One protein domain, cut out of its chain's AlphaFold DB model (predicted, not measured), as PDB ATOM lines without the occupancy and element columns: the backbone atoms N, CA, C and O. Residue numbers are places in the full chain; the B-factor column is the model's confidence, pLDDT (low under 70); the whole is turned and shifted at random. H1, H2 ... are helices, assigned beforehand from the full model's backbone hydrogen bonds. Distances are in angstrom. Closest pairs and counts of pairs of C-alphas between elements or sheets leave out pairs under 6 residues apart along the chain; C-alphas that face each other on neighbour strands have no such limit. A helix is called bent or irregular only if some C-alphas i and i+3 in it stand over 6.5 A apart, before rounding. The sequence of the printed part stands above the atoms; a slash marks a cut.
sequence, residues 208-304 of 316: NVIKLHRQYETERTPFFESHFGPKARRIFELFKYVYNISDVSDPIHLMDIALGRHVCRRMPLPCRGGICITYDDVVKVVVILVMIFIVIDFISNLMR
ATOM      1  N   ASN A 208     -50.783 -19.028  45.174       83.44
ATOM      2  CA  ASN A 208     -51.852 -18.232  44.568       83.44
ATOM      3  C   ASN A 208     -51.323 -17.004  43.818       83.44
ATOM      4  O   ASN A 208     -51.908 -16.631  42.807       83.44
ATOM      5  N   VAL A 209     -50.192 -16.420  44.235       77.12
ATOM      6  CA  VAL A 209     -49.564 -15.300  43.507       77.12
ATOM      7  C   VAL A 209     -49.116 -15.737  42.112       77.12
ATOM      8  O   VAL A 209     -49.274 -14.984  41.158       77.12
ATOM      9  N   ILE A 210     -48.618 -16.970  41.961       77.56
ATOM     10  CA  ILE A 210     -48.227 -17.510  40.650       77.56
ATOM     11  C   ILE A 210     -49.460 -17.676  39.754       77.56
ATOM     12  O   ILE A 210     -49.413 -17.330  38.577       77.56
ATOM     13  N   LYS A 211     -50.570 -18.181  40.309       83.12
ATOM     14  CA  LYS A 211     -51.837 -18.317  39.572       83.12
ATOM     15  C   LYS A 211     -52.376 -16.954  39.137       83.12
ATOM     16  O   LYS A 211     -52.677 -16.781  37.962       83.12
ATOM     17  N   LEU A 212     -52.406 -15.986  40.053       82.88
ATOM     18  CA  LEU A 212     -52.858 -14.622  39.778       82.88
ATOM     19  C   LEU A 212     -51.994 -13.944  38.710       82.88
ATOM     20  O   LEU A 212     -52.525 -13.317  37.804       82.88
ATOM     21  N   HIS A 213     -50.671 -14.111  38.773       76.31
ATOM     22  CA  HIS A 213     -49.771 -13.574  37.755       76.31
ATOM     23  C   HIS A 213     -50.034 -14.194  36.380       76.31
ATOM     24  O   HIS A 213     -50.018 -13.487  35.379       76.31
ATOM     25  N   ARG A 214     -50.267 -15.510  36.295       81.44
ATOM     26  CA  ARG A 214     -50.600 -16.154  35.013       81.44
ATOM     27  C   ARG A 214     -51.907 -15.617  34.444       81.44
ATOM     28  O   ARG A 214     -51.944 -15.296  33.265       81.44
ATOM     29  N   GLN A 215     -52.924 -15.480  35.291       85.62
ATOM     30  CA  GLN A 215     -54.214 -14.922  34.900       85.62
ATOM     31  C   GLN A 215     -54.083 -13.469  34.417       85.62
ATOM     32  O   GLN A 215     -54.606 -13.116  33.365       85.62
ATOM     33  N   TYR A 216     -53.306 -12.649  35.128       83.19
ATOM     34  CA  TYR A 216     -52.996 -11.282  34.713       83.19
ATOM     35  C   TYR A 216     -52.353 -11.230  33.319       83.19
ATOM     36  O   TYR A 216     -52.804 -10.466  32.472       83.19
ATOM     37  N   GLU A 217     -51.337 -12.059  33.050       79.38
ATOM     38  CA  GLU A 217     -50.677 -12.076  31.736       79.38
ATOM     39  C   GLU A 217     -51.627 -12.514  30.610       79.38
ATOM     40  O   GLU A 217     -51.530 -11.992  29.504       79.38
ATOM     41  N   THR A 218     -52.570 -13.425  30.881       84.44
ATOM     42  CA  THR A 218     -53.563 -13.854  29.880       84.44
ATOM     43  C   THR A 218     -54.652 -12.814  29.625       84.44
ATOM     44  O   THR A 218     -55.148 -12.715  28.506       84.44
ATOM     45  N   GLU A 219     -55.029 -12.035  30.639       84.75
ATOM     46  CA  GLU A 219     -56.122 -11.057  30.541       84.75
ATOM     47  C   GLU A 219     -55.645  -9.667  30.099       84.75
ATOM     48  O   GLU A 219     -56.435  -8.897  29.549       84.75
ATOM     49  N   ARG A 220     -54.356  -9.337  30.287       80.69
ATOM     50  CA  ARG A 220     -53.809  -7.997  30.014       80.69
ATOM     51  C   ARG A 220     -54.027  -7.549  28.571       80.69
ATOM     52  O   ARG A 220     -54.537  -6.451  28.360       80.69
ATOM     53  N   THR A 221     -53.618  -8.357  27.595       79.00
ATOM     54  CA  THR A 221     -53.678  -7.970  26.175       79.00
ATOM     55  C   THR A 221     -55.124  -7.816  25.684       79.00
ATOM     56  O   THR A 221     -55.447  -6.736  25.187       79.00
ATOM     57  N   PRO A 222     -56.044  -8.778  25.912       83.69
ATOM     58  CA  PRO A 222     -57.451  -8.608  25.526       83.69
ATOM     59  C   PRO A 222     -58.139  -7.420  26.216       83.69
ATOM     60  O   PRO A 222     -58.908  -6.675  25.597       83.69
ATOM     61  N   PHE A 223     -57.852  -7.199  27.505       82.75
ATOM     62  CA  PHE A 223     -58.366  -6.039  28.233       82.75
ATOM     63  C   PHE A 223     -57.883  -4.731  27.599       82.75
ATOM     64  O   PHE A 223     -58.658  -3.797  27.386       82.75
ATOM     65  N   PHE A 224     -56.600  -4.679  27.251       79.25
ATOM     66  CA  PHE A 224     -56.002  -3.513  26.635       79.25
ATOM     67  C   PHE A 224     -56.596  -3.202  25.253       79.25
ATOM     68  O   PHE A 224     -56.994  -2.064  24.988       79.25
ATOM     69  N   GLU A 225     -56.703  -4.209  24.389       80.81
ATOM     70  CA  GLU A 225     -57.260  -4.062  23.043       80.81
ATOM     71  C   GLU A 225     -58.714  -3.580  23.075       80.81
ATOM     72  O   GLU A 225     -59.078  -2.672  22.324       80.81
ATOM     73  N   SER A 226     -59.527  -4.121  23.986       83.94
ATOM     74  CA  SER A 226     -60.936  -3.734  24.126       83.94
ATOM     75  C   SER A 226     -61.125  -2.308  24.655       83.94
ATOM     76  O   SER A 226     -61.954  -1.566  24.129       83.94
ATOM     77  N   HIS A 227     -60.354  -1.891  25.665       80.31
ATOM     78  CA  HIS A 227     -60.577  -0.612  26.355       80.31
ATOM     79  C   HIS A 227     -59.795   0.562  25.754       80.31
ATOM     80  O   HIS A 227     -60.259   1.706  25.770       80.31
ATOM     81  N   PHE A 228     -58.602   0.298  25.223       77.94
ATOM     82  CA  PHE A 228     -57.671   1.333  24.769       77.94
ATOM     83  C   PHE A 228     -57.285   1.189  23.300       77.94
ATOM     84  O   PHE A 228     -56.881   2.184  22.695       77.94
ATOM     85  N   GLY A 229     -57.468   0.009  22.699       78.81
ATOM     86  CA  GLY A 229     -57.155  -0.261  21.294       78.81
ATOM     87  C   GLY A 229     -57.688   0.802  20.326       78.81
ATOM     88  O   GLY A 229     -56.893   1.336  19.552       78.81
ATOM     89  N   PRO A 230     -58.972   1.216  20.383       82.44
ATOM     90  CA  PRO A 230     -59.499   2.255  19.493       82.44
ATOM     91  C   PRO A 230     -58.784   3.609  19.620       82.44
ATOM     92  O   PRO A 230     -58.530   4.269  18.612       82.44
ATOM     93  N   LYS A 231     -58.419   4.011  20.846       79.19
ATOM     94  CA  LYS A 231     -57.713   5.277  21.124       79.19
ATOM     95  C   LYS A 231     -56.233   5.203  20.743       79.19
ATOM     96  O   LYS A 231     -55.661   6.196  20.303       79.19
ATOM     97  N   ALA A 232     -55.622   4.031  20.899       81.81
ATOM     98  CA  ALA A 232     -54.197   3.809  20.689       81.81
ATOM     99  C   ALA A 232     -53.837   3.398  19.250       81.81
ATOM    100  O   ALA A 232     -52.683   3.540  18.849       81.81
ATOM    101  N   ARG A 233     -54.818   2.946  18.449       84.25
ATOM    102  CA  ARG A 233     -54.622   2.375  17.104       84.25
ATOM    103  C   ARG A 233     -53.711   3.217  16.218       84.25
ATOM    104  O   ARG A 233     -52.743   2.701  15.680       84.25
ATOM    105  N   ARG A 234     -53.986   4.521  16.092       86.62
ATOM    106  CA  ARG A 234     -53.196   5.419  15.226       86.62
ATOM    107  C   ARG A 234     -51.728   5.492  15.648       86.62
ATOM    108  O   ARG A 234     -50.845   5.470  14.800       86.62
ATOM    109  N   ILE A 235     -51.475   5.562  16.954       87.44
ATOM    110  CA  ILE A 235     -50.118   5.631  17.504       87.44
ATOM    111  C   ILE A 235     -49.408   4.289  17.333       87.44
ATOM    112  O   ILE A 235     -48.229   4.257  16.998       87.44
ATOM    113  N   PHE A 236     -50.110   3.173  17.502       85.62
ATOM    114  CA  PHE A 236     -49.510   1.858  17.302       85.62
ATOM    115  C   PHE A 236     -49.196   1.555  15.853       85.62
ATOM    116  O   PHE A 236     -48.116   1.041  15.602       85.62
ATOM    117  N   GLU A 237     -50.048   1.941  14.906       88.00
ATOM    118  CA  GLU A 237     -49.722   1.824  13.480       88.00
ATOM    119  C   GLU A 237     -48.504   2.682  13.110       88.00
ATOM    120  O   GLU A 237     -47.618   2.220  12.390       88.00
ATOM    121  N   LEU A 238     -48.392   3.890  13.675       89.31
ATOM    122  CA  LEU A 238     -47.197   4.723  13.524       89.31
ATOM    123  C   LEU A 238     -45.943   4.004  14.049       89.31
ATOM    124  O   LEU A 238     -44.938   3.913  13.343       89.31
ATOM    125  N   PHE A 239     -45.994   3.461  15.268       88.00
ATOM    126  CA  PHE A 239     -44.859   2.749  15.862       88.00
ATOM    127  C   PHE A 239     -44.526   1.480  15.071       88.00
ATOM    128  O   PHE A 239     -43.358   1.231  14.783       88.00
ATOM    129  N   LYS A 240     -45.537   0.715  14.658       87.94
ATOM    130  CA  LYS A 240     -45.412  -0.486  13.828       87.94
ATOM    131  C   LYS A 240     -44.674  -0.181  12.525       87.94
ATOM    132  O   LYS A 240     -43.702  -0.860  12.190       87.94
ATOM    133  N   TYR A 241     -45.086   0.882  11.836       90.50
ATOM    134  CA  TYR A 241     -44.470   1.337  10.593       90.50
ATOM    135  C   TYR A 241     -43.015   1.777  10.796       90.50
ATOM    136  O   TYR A 241     -42.116   1.280  10.106       90.50
ATOM    137  N   VAL A 242     -42.771   2.679  11.754       90.12
ATOM    138  CA  VAL A 242     -41.446   3.281  11.968       90.12
ATOM    139  C   VAL A 242     -40.442   2.260  12.504       90.12
ATOM    140  O   VAL A 242     -39.315   2.210  12.014       90.12
ATOM    141  N   TYR A 243     -40.835   1.411  13.458       85.31
ATOM    142  CA  TYR A 243     -39.958   0.370  14.004       85.31
ATOM    143  C   TYR A 243     -39.879  -0.895  13.140       85.31
ATOM    144  O   TYR A 243     -39.028  -1.743  13.403       85.31
ATOM    145  N   ASN A 244     -40.726  -1.028  12.112       86.25
ATOM    146  CA  ASN A 244     -40.824  -2.221  11.268       86.25
ATOM    147  C   ASN A 244     -41.112  -3.507  12.070       86.25
ATOM    148  O   ASN A 244     -40.466  -4.534  11.863       86.25
ATOM    149  N   ILE A 245     -42.056  -3.438  13.010       82.25
ATOM    150  CA  ILE A 245     -42.441  -4.567  13.869       82.25
ATOM    151  C   ILE A 245     -43.756  -5.148  13.338       82.25
ATOM    152  O   ILE A 245     -44.628  -4.407  12.902       82.25
ATOM    153  N   SER A 246     -43.912  -6.471  13.329       72.12
ATOM    154  CA  SER A 246     -45.137  -7.128  12.847       72.12
ATOM    155  C   SER A 246     -46.258  -7.137  13.889       72.12
ATOM    156  O   SER A 246     -47.426  -7.001  13.519       72.12
ATOM    157  N   ASP A 247     -45.900  -7.243  15.168       70.44
ATOM    158  CA  ASP A 247     -46.823  -7.353  16.292       70.44
ATOM    159  C   ASP A 247     -46.553  -6.277  17.355       70.44
ATOM    160  O   ASP A 247     -45.449  -6.146  17.883       70.44
ATOM    161  N   VAL A 248     -47.586  -5.491  17.645       66.69
ATOM    162  CA  VAL A 248     -47.598  -4.423  18.653       66.69
ATOM    163  C   VAL A 248     -48.739  -4.620  19.658       66.69
ATOM    164  O   VAL A 248     -49.131  -3.674  20.337       66.69
ATOM    165  N   SER A 249     -49.277  -5.844  19.734       64.75
ATOM    166  CA  SER A 249     -50.385  -6.218  20.621       64.75
ATOM    167  C   SER A 249     -50.064  -5.970  22.096       64.75
ATOM    168  O   SER A 249     -50.955  -5.606  22.862       64.75
ATOM    169  N   ASP A 250     -48.790  -6.080  22.494       70.88
ATOM    170  CA  ASP A 250     -48.344  -5.708  23.835       70.88
ATOM    171  C   ASP A 250     -47.820  -4.257  23.888       70.88
ATOM    172  O   ASP A 250     -46.676  -3.981  23.495       70.88
ATOM    173  N   PRO A 251     -48.596  -3.305  24.439       71.00
ATOM    174  CA  PRO A 251     -48.170  -1.915  24.550       71.00
ATOM    175  C   PRO A 251     -46.977  -1.736  25.504       71.00
ATOM    176  O   PRO A 251     -46.231  -0.761  25.376       71.00
ATOM    177  N   ILE A 252     -46.739  -2.680  26.427       76.56
ATOM    178  CA  ILE A 252     -45.558  -2.660  27.303       76.56
ATOM    179  C   ILE A 252     -44.290  -2.857  26.473       76.56
ATOM    180  O   ILE A 252     -43.271  -2.219  26.741       76.56
ATOM    181  N   HIS A 253     -44.348  -3.683  25.427       77.94
ATOM    182  CA  HIS A 253     -43.207  -3.898  24.548       77.94
ATOM    183  C   HIS A 253     -42.830  -2.625  23.782       77.94
ATOM    184  O   HIS A 253     -41.656  -2.258  23.716       77.94
ATOM    185  N   LEU A 254     -43.828  -1.896  23.270       77.62
ATOM    186  CA  LEU A 254     -43.608  -0.603  22.618       77.62
ATOM    187  C   LEU A 254     -42.985   0.425  23.565       77.62
ATOM    188  O   LEU A 254     -42.087   1.169  23.167       77.62
ATOM    189  N   MET A 255     -43.442   0.451  24.817       79.44
ATOM    190  CA  MET A 255     -42.880   1.313  25.852       79.44
ATOM    191  C   MET A 255     -41.421   0.958  26.145       79.44
ATOM    192  O   MET A 255     -40.585   1.855  26.202       79.44
ATOM    193  N   ASP A 256     -41.103  -0.330  26.292       78.06
ATOM    194  CA  ASP A 256     -39.738  -0.794  26.555       78.06
ATOM    195  C   ASP A 256     -38.786  -0.389  25.422       78.06
ATOM    196  O   ASP A 256     -37.697   0.131  25.674       78.06
ATOM    197  N   ILE A 257     -39.226  -0.509  24.166       80.06
ATOM    198  CA  ILE A 257     -38.445  -0.056  23.014       80.06
ATOM    199  C   ILE A 257     -38.298   1.467  23.032       80.06
ATOM    200  O   ILE A 257     -37.177   1.971  23.036       80.06
ATOM    201  N   ALA A 258     -39.393   2.226  23.052       81.06
ATOM    202  CA  ALA A 258     -39.318   3.678  22.922       81.06
ATOM    203  C   ALA A 258     -38.571   4.325  24.095       81.06
ATOM    204  O   ALA A 258     -37.665   5.139  23.889       81.06
ATOM    205  N   LEU A 259     -38.896   3.926  25.327       80.69
ATOM    206  CA  LEU A 259     -38.236   4.445  26.517       80.69
ATOM    207  C   LEU A 259     -36.829   3.884  26.658       80.69
ATOM    208  O   LEU A 259     -35.870   4.649  26.723       80.69
ATOM    209  N   GLY A 260     -36.689   2.561  26.698       77.25
ATOM    210  CA  GLY A 260     -35.424   1.895  26.990       77.25
ATOM    211  C   GLY A 260     -34.374   2.125  25.911       77.25
ATOM    212  O   GLY A 260     -33.210   2.370  26.233       77.25
ATOM    213  N   ARG A 261     -34.771   2.104  24.633       78.81
ATOM    214  CA  ARG A 261     -33.841   2.308  23.521       78.81
ATOM    215  C   ARG A 261     -33.588   3.780  23.260       78.81
ATOM    216  O   ARG A 261     -32.429   4.141  23.144       78.81
ATOM    217  N   HIS A 262     -34.610   4.626  23.177       83.25
ATOM    218  CA  HIS A 262     -34.419   5.999  22.701       83.25
ATOM    219  C   HIS A 262     -34.399   7.018  23.839       83.25
ATOM    220  O   HIS A 262     -33.365   7.644  24.084       83.25
ATOM    221  N   VAL A 263     -35.500   7.155  24.580       85.69
ATOM    222  CA  VAL A 263     -35.667   8.250  25.553       85.69
ATOM    223  C   VAL A 263     -34.649   8.167  26.692       85.69
ATOM    224  O   VAL A 263     -33.913   9.122  26.937       85.69
ATOM    225  N   CYS A 264     -34.541   7.016  27.356       81.50
ATOM    226  CA  CYS A 264     -33.637   6.810  28.490       81.50
ATOM    227  C   CYS A 264     -32.160   6.921  28.096       81.50
ATOM    228  O   CYS A 264     -31.336   7.337  28.913       81.50
ATOM    229  N   ARG A 265     -31.830   6.582  26.846       79.31
ATOM    230  CA  ARG A 265     -30.476   6.706  26.287       79.31
ATOM    231  C   ARG A 265     -30.211   8.066  25.648       79.31
ATOM    232  O   ARG A 265     -29.089   8.327  25.226       79.31
ATOM    233  N   ARG A 266     -31.219   8.947  25.618       82.00
ATOM    234  CA  ARG A 266     -31.163  10.279  24.997       82.00
ATOM    235  C   ARG A 266     -30.742  10.209  23.527       82.00
ATOM    236  O   ARG A 266     -30.047  11.097  23.043       82.00
ATOM    237  N   MET A 267     -31.142   9.136  22.852       82.38
ATOM    238  CA  MET A 267     -30.940   8.959  21.420       82.38
ATOM    239  C   MET A 267     -32.096   9.605  20.650       82.38
ATOM    240  O   MET A 267     -33.206   9.687  21.187       82.38
ATOM    241  N   PRO A 268     -31.867  10.029  19.395       85.69
ATOM    242  CA  PRO A 268     -32.948  10.491  18.539       85.69
ATOM    243  C   PRO A 268     -34.008   9.397  18.379       85.69
ATOM    244  O   PRO A 268     -33.690   8.202  18.308       85.69
ATOM    245  N   LEU A 269     -35.274   9.813  18.351       88.88
ATOM    246  CA  LEU A 269     -36.387   8.928  18.024       88.88
ATOM    247  C   LEU A 269     -36.297   8.521  16.544       88.88
ATOM    248  O   LEU A 269     -35.771   9.280  15.728       88.88
ATOM    249  N   PRO A 270     -36.744   7.308  16.189       90.19
ATOM    250  CA  PRO A 270     -36.580   6.797  14.837       90.19
ATOM    251  C   PRO A 270     -37.515   7.495  13.842       90.19
ATOM    252  O   PRO A 270     -38.606   7.953  14.191       90.19
ATOM    253  N   CYS A 271     -37.089   7.498  12.579       90.00
ATOM    254  CA  CYS A 271     -37.866   7.959  11.436       90.00
ATOM    255  C   CYS A 271     -37.788   6.936  10.302       90.00
ATOM    256  O   CYS A 271     -36.751   6.299  10.103       90.00
ATOM    257  N   ARG A 272     -38.861   6.814   9.522       91.81
ATOM    258  CA  ARG A 272     -38.915   5.982   8.318       91.81
ATOM    259  C   ARG A 272     -39.737   6.687   7.248       91.81
ATOM    260  O   ARG A 272     -40.840   7.136   7.529       91.81
ATOM    261  N   GLY A 273     -39.198   6.805   6.034       91.00
ATOM    262  CA  GLY A 273     -39.923   7.420   4.912       91.00
ATOM    263  C   GLY A 273     -40.395   8.856   5.184       91.00
ATOM    264  O   GLY A 273     -41.495   9.213   4.787       91.00
ATOM    265  N   GLY A 274     -39.611   9.652   5.923       90.75
ATOM    266  CA  GLY A 274     -39.985  11.020   6.318       90.75
ATOM    267  C   GLY A 274     -40.979  11.112   7.485       90.75
ATOM    268  O   GLY A 274     -41.229  12.206   7.980       90.75
ATOM    269  N   ILE A 275     -41.506   9.985   7.971       92.06
ATOM    270  CA  ILE A 275     -42.397   9.922   9.131       92.06
ATOM    271  C   ILE A 275     -41.564   9.601  10.373       92.06
ATOM    272  O   ILE A 275     -40.880   8.578  10.425       92.06
ATOM    273  N   CYS A 276     -41.625  10.469  11.379       91.38
ATOM    274  CA  CYS A 276     -40.866  10.346  12.622       91.38
ATOM    275  C   CYS A 276     -41.787  10.113  13.814       91.38
ATOM    276  O   CYS A 276     -42.878  10.676  13.881       91.38
ATOM    277  N   ILE A 277     -41.314   9.336  14.789       90.81
ATOM    278  CA  ILE A 277     -41.944   9.304  16.111       90.81
ATOM    279  C   ILE A 277     -41.519  10.558  16.868       90.81
ATOM    280  O   ILE A 277     -40.324  10.839  16.987       90.81
ATOM    281  N   THR A 278     -42.485  11.294  17.410       90.50
ATOM    282  CA  THR A 278     -42.215  12.468  18.245       90.50
ATOM    283  C   THR A 278     -42.250  12.115  19.731       90.50
ATOM    284  O   THR A 278     -42.758  11.068  20.140       90.50
ATOM    285  N   TYR A 279     -41.720  13.005  20.573       87.25
ATOM    286  CA  TYR A 279     -41.837  12.850  22.024       87.25
ATOM    287  C   TYR A 279     -43.296  12.823  22.483       87.25
ATOM    288  O   TYR A 279     -43.632  12.026  23.358       87.25
ATOM    289  N   ASP A 280     -44.164  13.619  21.861       87.50
ATOM    290  CA  ASP A 280     -45.592  13.635  22.177       87.50
ATOM    291  C   ASP A 280     -46.243  12.282  21.894       87.50
ATOM    292  O   ASP A 280     -47.095  11.831  22.658       87.50
ATOM    293  N   ASP A 281     -45.818  11.586  20.840       88.12
ATOM    294  CA  ASP A 281     -46.328  10.248  20.541       88.12
ATOM    295  C   ASP A 281     -45.900   9.236  21.605       88.12
ATOM    296  O   ASP A 281     -46.720   8.434  22.053       88.12
ATOM    297  N   VAL A 282     -44.656   9.321  22.090       85.81
ATOM    298  CA  VAL A 282     -44.186   8.499  23.216       85.81
ATOM    299  C   VAL A 282     -44.976   8.813  24.490       85.81
ATOM    300  O   VAL A 282     -45.409   7.891  25.180       85.81
ATOM    301  N   VAL A 283     -45.217  10.092  24.794       84.94
ATOM    302  CA  VAL A 283     -46.013  10.508  25.961       84.94
ATOM    303  C   VAL A 283     -47.432   9.957  25.879       84.94
ATOM    304  O   VAL A 283     -47.926   9.425  26.870       84.94
ATOM    305  N   LYS A 284     -48.078   9.998  24.709       83.69
ATOM    306  CA  LYS A 284     -49.419   9.421  24.531       83.69
ATOM    307  C   LYS A 284     -49.436   7.918  24.823       83.69
ATOM    308  O   LYS A 284     -50.344   7.464  25.516       83.69
ATOM    309  N   VAL A 285     -48.431   7.153  24.372       80.38
ATOM    310  CA  VAL A 285     -48.304   5.719  24.720       80.38
ATOM    311  C   VAL A 285     -48.176   5.535  26.232       80.38
ATOM    312  O   VAL A 285     -48.873   4.704  26.812       80.38
ATOM    313  N   VAL A 286     -47.324   6.331  26.883       79.88
ATOM    314  CA  VAL A 286     -47.117   6.267  28.337       79.88
ATOM    315  C   VAL A 286     -48.409   6.581  29.093       79.88
ATOM    316  O   VAL A 286     -48.759   5.848  30.010       79.88
ATOM    317  N   VAL A 287     -49.146   7.623  28.704       80.31
ATOM    318  CA  VAL A 287     -50.417   7.999  29.342       80.31
ATOM    319  C   VAL A 287     -51.446   6.880  29.209       80.31
ATOM    320  O   VAL A 287     -52.057   6.495  30.204       80.31
ATOM    321  N   ILE A 288     -51.598   6.315  28.008       76.69
ATOM    322  CA  ILE A 288     -52.511   5.191  27.762       76.69
ATOM    323  C   ILE A 288     -52.161   4.010  28.678       76.69
ATOM    324  O   ILE A 288     -53.048   3.439  29.307       76.69
ATOM    325  N   LEU A 289     -50.874   3.688  28.816       72.62
ATOM    326  CA  LEU A 289     -50.404   2.620  29.698       72.62
ATOM    327  C   LEU A 289     -50.637   2.917  31.180       72.62
ATOM    328  O   LEU A 289     -51.064   2.038  31.923       72.62
ATOM    329  N   VAL A 290     -50.386   4.145  31.628       70.75
ATOM    330  CA  VAL A 290     -50.620   4.545  33.023       70.75
ATOM    331  C   VAL A 290     -52.101   4.423  33.377       70.75
ATOM    332  O   VAL A 290     -52.422   3.950  34.465       70.75
ATOM    333  N   MET A 291     -53.012   4.754  32.456       66.94
ATOM    334  CA  MET A 291     -54.444   4.537  32.679       66.94
ATOM    335  C   MET A 291     -54.784   3.052  32.877       66.94
ATOM    336  O   MET A 291     -55.635   2.749  33.709       66.94
ATOM    337  N   ILE A 292     -54.097   2.121  32.201       65.75
ATOM    338  CA  ILE A 292     -54.251   0.676  32.453       65.75
ATOM    339  C   ILE A 292     -53.849   0.346  33.892       65.75
ATOM    340  O   ILE A 292     -54.609  -0.304  34.604       65.75
ATOM    341  N   PHE A 293     -52.675   0.805  34.336       63.69
ATOM    342  CA  PHE A 293     -52.184   0.514  35.687       63.69
ATOM    343  C   PHE A 293     -53.092   1.098  36.772       63.69
ATOM    344  O   PHE A 293     -53.386   0.406  37.740       63.69
ATOM    345  N   ILE A 294     -53.608   2.316  36.582       61.31
ATOM    346  CA  ILE A 294     -54.540   2.950  37.525       61.31
ATOM    347  C   ILE A 294     -55.863   2.182  37.592       61.31
ATOM    348  O   ILE A 294     -56.379   1.966  38.685       61.31
ATOM    349  N   VAL A 295     -56.413   1.742  36.457       58.19
ATOM    350  CA  VAL A 295     -57.656   0.952  36.445       58.19
ATOM    351  C   VAL A 295     -57.447  -0.397  37.135       58.19
ATOM    352  O   VAL A 295     -58.297  -0.823  37.912       58.19
ATOM    353  N   ILE A 296     -56.296  -1.040  36.935       57.16
ATOM    354  CA  ILE A 296     -55.961  -2.309  37.595       57.16
ATOM    355  C   ILE A 296     -55.739  -2.119  39.099       57.16
ATOM    356  O   ILE A 296     -56.240  -2.919  39.889       57.16
ATOM    357  N   ASP A 297     -55.058  -1.051  39.521       52.41
ATOM    358  CA  ASP A 297     -54.887  -0.714  40.939       52.41
ATOM    359  C   ASP A 297     -56.226  -0.350  41.593       52.41
ATOM    360  O   ASP A 297     -56.497  -0.769  42.718       52.41
ATOM    361  N   PHE A 298     -57.099   0.373  40.887       48.94
ATOM    362  CA  PHE A 298     -58.445   0.688  41.357       48.94
ATOM    363  C   PHE A 298     -59.287  -0.581  41.516       48.94
ATOM    364  O   PHE A 298     -59.888  -0.770  42.567       48.94
ATOM    365  N   ILE A 299     -59.265  -1.502  40.546       51.31
ATOM    366  CA  ILE A 299     -59.963  -2.795  40.632       51.31
ATOM    367  C   ILE A 299     -59.361  -3.675  41.735       51.31
ATOM    368  O   ILE A 299     -60.098  -4.303  42.486       51.31
ATOM    369  N   SER A 300     -58.038  -3.698  41.899       46.06
ATOM    370  CA  SER A 300     -57.358  -4.448  42.963       46.06
ATOM    371  C   SER A 300     -57.718  -3.920  44.357       46.06
ATOM    372  O   SER A 300     -57.997  -4.699  45.272       46.06
ATOM    373  N   ASN A 301     -57.788  -2.596  44.516       44.44
ATOM    374  CA  ASN A 301     -58.233  -1.951  45.752       44.44
ATOM    375  C   ASN A 301     -59.740  -2.123  45.982       44.44
ATOM    376  O   ASN A 301     -60.150  -2.382  47.112       44.44
ATOM    377  N   LEU A 302     -60.555  -2.081  44.927       38.62
ATOM    378  CA  LEU A 302     -61.989  -2.359  44.987       38.62
ATOM    379  C   LEU A 302     -62.254  -3.826  45.351       38.62
ATOM    380  O   LEU A 302     -63.101  -4.098  46.190       38.62
ATOM    381  N   MET A 303     -61.482  -4.782  44.830       37.34
ATOM    382  CA  MET A 303     -61.577  -6.195  45.215       37.34
ATOM    383  C   MET A 303     -61.111  -6.451  46.654       37.34
ATOM    384  O   MET A 303     -61.640  -7.343  47.319       37.34
ATOM    385  N   ARG A 304     -60.153  -5.668  47.175       44.00
ATOM    386  CA  ARG A 304     -59.821  -5.673  48.611       44.00
ATOM    387  C   ARG A 304     -60.947  -5.084  49.459       44.00
ATOM    388  O   ARG A 304     -61.217  -5.628  50.525       44.00
TER     389      ARG A 304
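Overview. This is residues 208 to 304 of the 316 residues of the protein "Acid phosphatase-like protein 2 (inferred by orthology to a human protein)" of Anisakis simplex (UniProt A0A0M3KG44). One long helix, H4, makes the longest axis; H2 and H3 pack on its first part, while H1 and the last part of H4 spread apart as the two arms of a loose V, whose free tips, residues 208 to 215 and 297 to 304, stick out at one end. At the other end the long link of residues 264 to 278 loops back from H3 to H4. The printed part has 97 residues with four named helices, in the order H1, H2, H3, H4, and no named strand; the class is all helix. The whole is only just compact, close to loose, with a radius of gyration of the C-alphas of 15.0 A, and it is elongated, with spans of 49 by 25 by 21 A.

Along the chain. Find C-alpha 279 at (-41.837, 12.850, 22.024); from there H4, residues 279 to 304, runs 37.1 A to C-alpha 304 at (-59.821, -5.673, 48.611). Go back to C-alpha 208 at (-51.852, -18.232, 44.568), where H1, residues 208 to 227, begins; it is 26.8 A long, with a kink of 39 degrees near residue 221, and is only just irregular, C-alphas 218 and 221 being 7.0 A apart. H2, residues 229 to 243, is 18.7 A long and irregular, with C-alphas 231 and 234 7.4 A apart. H3, residues 251 to 263, is 16.1 A long and only just irregular, with C-alphas 260 and 263 6.52 A apart.

Arrangement. Begin at H4, whose residues 282 to 289 alone touch H3; the closest C-alphas, of Ala 258 and Val 282, are 6.9 A apart, and the two run opposite ways at a steep tilt of 45 degrees. Residues 281 to 288 of H4 touch residues 232 to 235 of H2, with the C-alphas of Ile 235 and Asp 281 closest at 6.7 A, opposite ways at a steep tilt of 44 degrees. H2 and H3 are close but not clearly touching; their closest C-alphas, of Phe 239 and Leu 254, are 7.6 A apart. Look next at Phe 224 and Ile 292, the closest C-alphas of H1 and H4, at 7.4 A: these helices too are close but not clearly touching, at a steep tilt of 50 degrees. H1 and H2 meet only through their link. Every O i to N i+4 pair is within hydrogen-bond range in H3 and H4, against 14 of 16 in H1 and 9 of 11 in H2.

Size, cuts and confidence. The C-alphas farthest apart, of Gly 273 and Arg 304, are 49.8 A from each other. The printed part has no cut; H1 to H2 is a tight link, H2 to H3 a short one, and H3 to H4 a long one of 15 residues, in which residues 271 to 272 pair antiparallel with 275 to 276. The mean pLDDT of the printed part is 78.0, and residues 248 to 249 and 291 to 304 are under 70.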